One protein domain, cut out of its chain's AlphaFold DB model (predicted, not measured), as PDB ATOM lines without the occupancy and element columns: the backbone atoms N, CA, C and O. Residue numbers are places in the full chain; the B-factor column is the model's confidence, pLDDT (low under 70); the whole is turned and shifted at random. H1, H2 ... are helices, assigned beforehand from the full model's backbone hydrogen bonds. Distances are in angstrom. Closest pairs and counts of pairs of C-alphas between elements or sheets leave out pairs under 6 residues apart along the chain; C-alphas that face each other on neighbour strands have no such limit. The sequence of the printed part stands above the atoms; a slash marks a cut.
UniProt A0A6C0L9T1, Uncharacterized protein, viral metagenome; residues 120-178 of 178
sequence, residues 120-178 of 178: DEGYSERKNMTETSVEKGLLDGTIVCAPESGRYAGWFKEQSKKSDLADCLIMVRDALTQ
ATOM      1  N   ASP A 120     250.206 157.865 267.053       50.72
ATOM      2  CA  ASP A 120     250.283 159.105 266.258       50.72
ATOM      3  C   ASP A 120     249.905 160.342 267.090       50.72
ATOM      4  O   ASP A 120     250.503 161.401 266.907       50.72
ATOM      5  N   GLU A 121     249.030 160.181 268.089       47.94
ATOM      6  CA  GLU A 121     248.663 161.230 269.058       47.94
ATOM      7  C   GLU A 121     249.877 161.754 269.849       47.94
ATOM      8  O   GLU A 121     249.995 162.950 270.089       47.94
ATOM      9  N   GLY A 122     250.856 160.893 270.149       52.81
ATOM     10  CA  GLY A 122     252.073 161.269 270.876       52.81
ATOM     11  C   GLY A 122     253.226 161.786 270.004       52.81
ATOM     12  O   GLY A 122     254.319 162.009 270.519       52.81
ATOM     13  N   TYR A 123     253.080 161.927 268.678       50.78
ATOM     14  CA  TYR A 123     254.205 162.361 267.827       50.78
ATOM     15  C   TYR A 123     254.591 163.829 268.065       50.78
ATOM     16  O   TYR A 123     255.782 164.135 268.155       50.78
ATOM     17  N   SER A 124     253.606 164.725 268.221       53.81
ATOM     18  CA  SER A 124     253.871 166.127 268.574       53.81
ATOM     19  C   SER A 124     254.422 166.247 270.000       53.81
ATOM     20  O   SER A 124     255.365 167.002 270.223       53.81
ATOM     21  N   GLU A 125     253.926 165.425 270.932       56.41
ATOM     22  CA  GLU A 125     254.419 165.346 272.311       56.41
ATOM     23  C   GLU A 125     255.879 164.881 272.359       56.41
ATOM     24  O   GLU A 125     256.699 165.519 273.012       56.41
ATOM     25  N   ARG A 126     256.253 163.840 271.599       56.91
ATOM     26  CA  ARG A 126     257.648 163.371 271.475       56.91
ATOM     27  C   ARG A 126     258.577 164.437 270.908       56.91
ATOM     28  O   ARG A 126     259.657 164.647 271.450       56.91
ATOM     29  N   LYS A 127     258.146 165.119 269.845       59.44
ATOM     30  CA  LYS A 127     258.901 166.213 269.225       59.44
ATOM     31  C   LYS A 127     259.125 167.362 270.214       59.44
ATOM     32  O   LYS A 127     260.241 167.858 270.338       59.44
ATOM     33  N   ASN A 128     258.086 167.726 270.962       69.12
ATOM     34  CA  ASN A 128     258.170 168.757 271.989       69.12
ATOM     35  C   ASN A 128     259.055 168.314 273.164       69.12
ATOM     36  O   ASN A 128     259.842 169.114 273.653       69.12
ATOM     37  N   MET A 129     259.010 167.043 273.576       76.75
ATOM     38  CA  MET A 129     259.836 166.532 274.677       76.75
ATOM     39  C   MET A 129     261.336 166.599 274.389       76.75
ATOM     40  O   MET A 129     262.092 166.995 275.279       76.75
ATOM     41  N   THR A 130     261.786 166.229 273.184       83.00
ATOM     42  CA  THR A 130     263.210 166.323 272.820       83.00
ATOM     43  C   THR A 130     263.666 167.784 272.850       83.00
ATOM     44  O   THR A 130     264.685 168.102 273.463       83.00
ATOM     45  N   GLU A 131     262.888 168.694 272.255       88.56
ATOM     46  CA  GLU A 131     263.201 170.127 272.245       88.56
ATOM     47  C   GLU A 131     263.219 170.723 273.662       88.56
ATOM     48  O   GLU A 131     264.173 171.411 274.021       88.56
ATOM     49  N   THR A 132     262.226 170.404 274.499       85.69
ATOM     50  CA  THR A 132     262.171 170.842 275.902       85.69
ATOM     51  C   THR A 132     263.322 170.268 276.726       85.69
ATOM     52  O   THR A 132     263.900 170.981 277.544       85.69
ATOM     53  N   SER A 133     263.696 169.004 276.505       85.44
ATOM     54  CA  SER A 133     264.823 168.371 277.203       85.44
ATOM     55  C   SER A 133     266.150 169.038 276.859       85.44
ATOM     56  O   SER A 133     266.987 169.209 277.742       85.44
ATOM     57  N   VAL A 134     266.339 169.440 275.599       89.00
ATOM     58  CA  VAL A 134     267.530 170.187 275.178       89.00
ATOM     59  C   VAL A 134     267.523 171.607 275.732       89.00
ATOM     60  O   VAL A 134     268.545 172.039 276.253       89.00
ATOM     61  N   GLU A 135     266.392 172.322 275.687       88.00
ATOM     62  CA  GLU A 135     266.288 173.663 276.286       88.00
ATOM     63  C   GLU A 135     266.614 173.617 277.783       88.00
ATOM     64  O   GLU A 135     267.460 174.382 278.245       88.00
ATOM     65  N   LYS A 136     266.012 172.679 278.524       85.94
ATOM     66  CA  LYS A 136     266.301 172.475 279.946       85.94
ATOM     67  C   LYS A 136     267.771 172.122 280.167       85.94
ATOM     68  O   LYS A 136     268.404 172.753 281.003       85.94
ATOM     69  N   GLY A 137     268.312 171.186 279.386       86.81
ATOM     70  CA  GLY A 137     269.695 170.740 279.533       86.81
ATOM     71  C   GLY A 137     270.729 171.836 279.270       86.81
ATOM     72  O   GLY A 137     271.753 171.911 279.944       86.81
ATOM     73  N   LEU A 138     270.453 172.724 278.312       88.38
ATOM     74  CA  LEU A 138     271.292 173.893 278.039       88.38
ATOM     75  C   LEU A 138     271.179 174.966 279.137       88.38
ATOM     76  O   LEU A 138     272.122 175.731 279.326       88.38
ATOM     77  N   LEU A 139     270.033 175.060 279.824       85.75
ATOM     78  CA  LEU A 139     269.808 176.004 280.926       85.75
ATOM     79  C   LEU A 139     270.421 175.523 282.245       85.75
ATOM     80  O   LEU A 139     271.012 176.327 282.959       85.75
ATOM     81  N   ASP A 140     270.259 174.240 282.575       85.50
ATOM     82  CA  ASP A 140     270.735 173.647 283.832       85.50
ATOM     83  C   ASP A 140     272.189 173.152 283.772       85.50
ATOM     84  O   ASP A 140     272.755 172.774 284.795       85.50
ATOM     85  N   GLY A 141     272.804 173.191 282.587       82.88
ATOM     86  CA  GLY A 141     274.202 172.825 282.375       82.88
ATOM     87  C   GLY A 141     274.444 171.326 282.200       82.88
ATOM     88  O   GLY A 141     275.596 170.920 282.080       82.88
ATOM     89  N   THR A 142     273.406 170.487 282.131       83.19
ATOM     90  CA  THR A 142     273.575 169.057 281.804       83.19
ATOM     91  C   THR A 142     273.940 168.822 280.335       83.19
ATOM     92  O   THR A 142     274.516 167.788 279.996       83.19
ATOM     93  N   ILE A 143     273.649 169.787 279.454       85.56
ATOM     94  CA  ILE A 143     274.199 169.871 278.098       85.56
ATOM     95  C   ILE A 143     275.135 171.075 278.052       85.56
ATOM     96  O   ILE A 143     274.703 172.226 277.982       85.56
ATOM     97  N   VAL A 144     276.434 170.795 278.053       79.81
ATOM     98  CA  VAL A 144     277.473 171.820 278.015       79.81
ATOM     99  C   VAL A 144     277.902 172.065 276.570       79.81
ATOM    100  O   VAL A 144     278.401 171.170 275.890       79.81
ATOM    101  N   CYS A 145     277.727 173.295 276.091       75.38
ATOM    102  CA  CYS A 145     278.264 173.742 274.808       75.38
ATOM    103  C   CYS A 145     279.368 174.767 275.054       75.38
ATOM    104  O   CYS A 145     279.145 175.763 275.740       75.38
ATOM    105  N   ALA A 146     280.544 174.558 274.465       66.12
ATOM    106  CA  ALA A 146     281.645 175.500 274.591       66.12
ATOM    107  C   ALA A 146     281.405 176.770 273.741       66.12
ATOM    108  O   ALA A 146     280.987 176.664 272.581       66.12
ATOM    109  N   PRO A 147     281.689 177.976 274.270       60.62
ATOM    110  CA  PRO A 147     281.941 178.304 275.678       60.62
ATOM    111  C   PRO A 147     280.675 178.328 276.554       60.62
ATOM    112  O   PRO A 147     279.600 178.770 276.130       60.62
ATOM    113  N   GLU A 148     280.854 177.930 277.816       61.97
ATOM    114  CA  GLU A 148     279.836 177.829 278.870       61.97
ATOM    115  C   GLU A 148     279.283 179.205 279.260       61.97
ATOM    116  O   GLU A 148     279.778 179.886 280.152       61.97
ATOM    117  N   SER A 149     278.274 179.673 278.532       62.28
ATOM    118  CA  SER A 149     277.766 181.045 278.673       62.28
ATOM    119  C   SER A 149     276.244 181.127 278.769       62.28
ATOM    120  O   SER A 149     275.693 182.224 278.724       62.28
ATOM    121  N   GLY A 150     275.535 179.989 278.813       68.12
ATOM    122  CA  GLY A 150     274.061 179.911 278.803       68.12
ATOM    123  C   GLY A 150     273.386 180.465 277.532       68.12
ATOM    124  O   GLY A 150     272.226 180.173 277.249       68.12
ATOM    125  N   ARG A 151     274.118 181.211 276.693       76.75
ATOM    126  CA  ARG A 151     273.636 181.862 275.465       76.75
ATOM    127  C   ARG A 151     273.033 180.888 274.457       76.75
ATOM    128  O   ARG A 151     272.167 181.270 273.675       76.75
ATOM    129  N   TYR A 152     273.497 179.640 274.462       81.81
ATOM    130  CA  TYR A 152     273.015 178.614 273.548       81.81
ATOM    131  C   TYR A 152     271.575 178.204 273.855       81.81
ATOM    132  O   TYR A 152     270.828 177.963 272.912       81.81
ATOM    133  N   ALA A 153     271.149 178.231 275.124       82.94
ATOM    134  CA  ALA A 153     269.758 177.985 275.499       82.94
ATOM    135  C   ALA A 153     268.821 179.048 274.907       82.94
ATOM    136  O   ALA A 153     267.844 178.719 274.233       82.94
ATOM    137  N   GLY A 154     269.163 180.330 275.091       81.94
ATOM    138  CA  GLY A 154     268.398 181.447 274.533       81.94
ATOM    139  C   GLY A 154     268.323 181.385 273.006       81.94
ATOM    140  O   GLY A 154     267.238 181.464 272.433       81.94
ATOM    141  N   TRP A 155     269.459 181.144 272.343       85.38
ATOM    142  CA  TRP A 155     269.485 180.984 270.889       85.38
ATOM    143  C   TRP A 155     268.643 179.796 270.414       85.38
ATOM    144  O   TRP A 155     267.888 179.943 269.453       85.38
ATOM    145  N   PHE A 156     268.746 178.639 271.071       88.56
ATOM    146  CA  PHE A 156     268.010 177.430 270.701       88.56
ATOM    147  C   PHE A 156     266.495 177.640 270.800       88.56
ATOM    148  O   PHE A 156     265.758 177.298 269.871       88.56
ATOM    149  N   LYS A 157     266.030 178.284 271.878       85.81
ATOM    150  CA  LYS A 157     264.615 178.610 272.091       85.81
ATOM    151  C   LYS A 157     264.024 179.441 270.953       85.81
ATOM    152  O   LYS A 157     262.929 179.135 270.483       85.81
ATOM    153  N   GLU A 158     264.771 180.438 270.480       87.19
ATOM    154  CA  GLU A 158     264.367 181.357 269.407       87.19
ATOM    155  C   GLU A 158     264.273 180.698 268.016       87.19
ATOM    156  O   GLU A 158     263.748 181.311 267.083       87.19
ATOM    157  N   GLN A 159     264.776 179.471 267.832       88.31
ATOM    158  CA  GLN A 159     264.737 178.811 266.528       88.31
ATOM    159  C   GLN A 159     263.372 178.165 266.251       88.31
ATOM    160  O   GLN A 159     262.805 177.456 267.086       88.31
ATOM    161  N   SER A 160     262.876 178.363 265.027       86.00
ATOM    162  CA  SER A 160     261.625 177.768 264.535       86.00
ATOM    163  C   SER A 160     261.793 176.340 264.009       86.00
ATOM    164  O   SER A 160     260.839 175.567 264.000       86.00
ATOM    165  N   LYS A 161     263.003 175.974 263.572       86.50
ATOM    166  CA  LYS A 161     263.366 174.624 263.126       86.50
ATOM    167  C   LYS A 161     264.549 174.139 263.953       86.50
ATOM    168  O   LYS A 161     265.675 174.563 263.704       86.50
ATOM    169  N   LYS A 162     264.280 173.297 264.949       88.56
ATOM    170  CA  LYS A 162     265.292 172.837 265.916       88.56
ATOM    171  C   LYS A 162     265.218 171.355 266.271       88.56
ATOM    172  O   LYS A 162     266.101 170.879 266.970       88.56
ATOM    173  N   SER A 163     264.231 170.625 265.755       87.25
ATOM    174  CA  SER A 163     263.992 169.222 266.108       87.25
ATOM    175  C   SER A 163     265.152 168.312 265.707       87.25
ATOM    176  O   SER A 163     265.659 167.599 266.560       87.25
ATOM    177  N   ASP A 164     265.665 168.423 264.475       86.12
ATOM    178  CA  ASP A 164     266.799 167.601 264.014       86.12
ATOM    179  C   ASP A 164     268.065 167.842 264.857       86.12
ATOM    180  O   ASP A 164     268.814 166.919 265.178       86.12
ATOM    181  N   LEU A 165     268.292 169.101 265.255       88.00
ATOM    182  CA  LEU A 165     269.387 169.463 266.151       88.00
ATOM    183  C   LEU A 165     269.155 168.905 267.559       88.00
ATOM    184  O   LEU A 165     270.090 168.390 268.170       88.00
ATOM    185  N   ALA A 166     267.921 168.988 268.062       89.25
ATOM    186  CA  ALA A 166     267.550 168.446 269.360       89.25
ATOM    187  C   ALA A 166     267.781 166.931 269.406       89.25
ATOM    188  O   ALA A 166     268.410 166.420 270.330       89.25
ATOM    189  N   ASP A 167     267.341 166.230 268.363       86.81
ATOM    190  CA  ASP A 167     267.497 164.791 268.208       86.81
ATOM    191  C   ASP A 167     268.969 164.376 268.151       86.81
ATOM    192  O   ASP A 167     269.340 163.367 268.754       86.81
ATOM    193  N   CYS A 168     269.815 165.158 267.476       88.19
ATOM    194  CA  CYS A 168     271.259 164.935 267.436       88.19
ATOM    195  C   CYS A 168     271.906 165.113 268.822       88.19
ATOM    196  O   CYS A 168     272.632 164.233 269.287       88.19
ATOM    197  N   LEU A 169     271.601 166.213 269.519       88.06
ATOM    198  CA  LEU A 169     272.163 166.499 270.843       88.06
ATOM    199  C   LEU A 169     271.752 165.453 271.883       88.06
ATOM    200  O   LEU A 169     272.593 164.984 272.649       88.06
ATOM    201  N   ILE A 170     270.481 165.044 271.884       85.88
ATOM    202  CA  ILE A 170     269.979 164.014 272.800       85.88
ATOM    203  C   ILE A 170     270.620 162.658 272.511       85.88
ATOM    204  O   ILE A 170     271.000 161.969 273.453       85.88
ATOM    205  N   MET A 171     270.825 162.292 271.240       87.00
ATOM    206  CA  MET A 171     271.554 161.062 270.903       87.00
ATOM    207  C   MET A 171     272.955 161.038 271.502       87.00
ATOM    208  O   MET A 171     273.360 160.009 272.040       87.00
ATOM    209  N   VAL A 172     273.687 162.149 271.402       87.31
ATOM    210  CA  VAL A 172     275.042 162.254 271.952       87.31
ATOM    211  C   VAL A 172     275.003 162.184 273.476       87.31
ATOM    212  O   VAL A 172     275.709 161.364 274.055       87.31
ATOM    213  N   ARG A 173     274.142 162.979 274.124       84.12
ATOM    214  CA  ARG A 173     273.979 162.971 275.584       84.12
ATOM    215  C   ARG A 173     273.680 161.564 276.106       84.12
ATOM    216  O   ARG A 173     274.397 161.071 276.969       84.12
ATOM    217  N   ASP A 174     272.663 160.909 275.555       82.50
ATOM    218  CA  ASP A 174     272.207 159.598 276.024       82.50
ATOM    219  C   ASP A 174     273.239 158.495 275.766       82.50
ATOM    220  O   ASP A 174     273.244 157.481 276.464       82.50
ATOM    221  N   ALA A 175     274.086 158.649 274.746       83.25
ATOM    222  CA  ALA A 175     275.168 157.712 274.466       83.25
ATOM    223  C   ALA A 175     276.343 157.851 275.443       83.25
ATOM    224  O   ALA A 175     277.014 156.851 275.682       83.25
ATOM    225  N   LEU A 176     276.572 159.047 276.000       79.69
ATOM    226  CA  LEU A 176     277.608 159.307 277.008       79.69
ATOM    227  C   LEU A 176     277.212 158.834 278.415       79.69
ATOM    228  O   LEU A 176     278.083 158.632 279.253       79.69
ATOM    229  N   THR A 177     275.915 158.665 278.681       71.38
ATOM    230  CA  THR A 177     275.386 158.214 279.981       71.38
ATOM    231  C   THR A 177     275.084 156.708 280.044       71.38
ATOM    232  O   THR A 177     274.477 156.260 281.015       71.38
ATOM    233  N   GLN A 178     275.424 155.944 278.999       61.84
ATOM    234  CA  GLN A 178     275.232 154.487 278.893       61.84
ATOM    235  C   GLN A 178     276.532 153.740 279.161       61.84
ATOM    236  O   GLN A 178     276.444 152.671 279.802       61.84
TER     237      GLN A 178
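What this domain is: This is residues 120 to 178 of the 178 residues of an uncharacterized protein of viral metagenome (UniProt A0A6C0L9T1). One long helix, H1, forms the backbone of the picture: the shorter H2 folds back beside the later part of H1 in a helical hairpin, and H3 packs on H1 farther back along it and runs off at a steep angle. H2 and H3 each pack on H1 but not on each other, and residues 120 to 126, with the first turn of H1, stick out at one end. The printed part has 59 residues with three named helices, in the order H1, H2, H3, and no named strand; the class is all helix. The whole is compact, with a radius of gyration of the C-alphas of 11.6 A, and flat in outline, spanning 38 by 30 by 17 A.

How they stand to each other: The longest helix is H1, residues 123 to 140. H2, residues 151 to 157, touches H1, and on H1 residues 135 to 139 alone take part. Their closest C-alphas are those of Leu 138 and Ala 153, 5.1 A apart. H1 and H2 form a helical hairpin, running opposite ways at a shallow tilt of 16 degrees, with their centres 12.5 A apart. H3, residues 163 to 176, touches H1 as well, there with residues 127 to 134 of H1 alone. The closest C-alphas of these two helices are those of Glu 131 and Ala 166, 5.5 A apart. H1 and H3 run the same way at a steep tilt of 62 degrees, with their centres 10.4 A apart. H2 and H3 are apart, though they follow each other in the chain. In H1, H2 and H3, every O i to N i+4 pair is within hydrogen-bond range.

Where its parts are: H1 has 18 residues, from C-alpha 123 at (254.205, 162.361, 267.827) to C-alpha 140 at (270.735, 173.647, 283.832), and is 25.6 A long from first to last C-alpha. H3 has 14 residues and is 20.1 A long, ending with C-alpha 176 at (277.608, 159.307, 277.008). H2 has 7 residues, from Arg 151 to Lys 157, and is 10.2 A long.

The domain as a whole: The two C-alphas farthest apart are those of Asp 120 and Pro 147, at 38.2 A, while those of Asp 120 and Gln 178 are 28.3 A apart. Gln 178 is the chain's last residue, and the printed part has no cut. The link from H1 to H2, 10 residues, is short, and the link from H2 to H3, 5 residues, is tight. Residues 120 to 126 stand free, of which 123 to 126 belong to H1. The mean pLDDT of the printed part is 78.1, and it is under 70 at residues 120 to 128, 146 to 150 and 178 of this model.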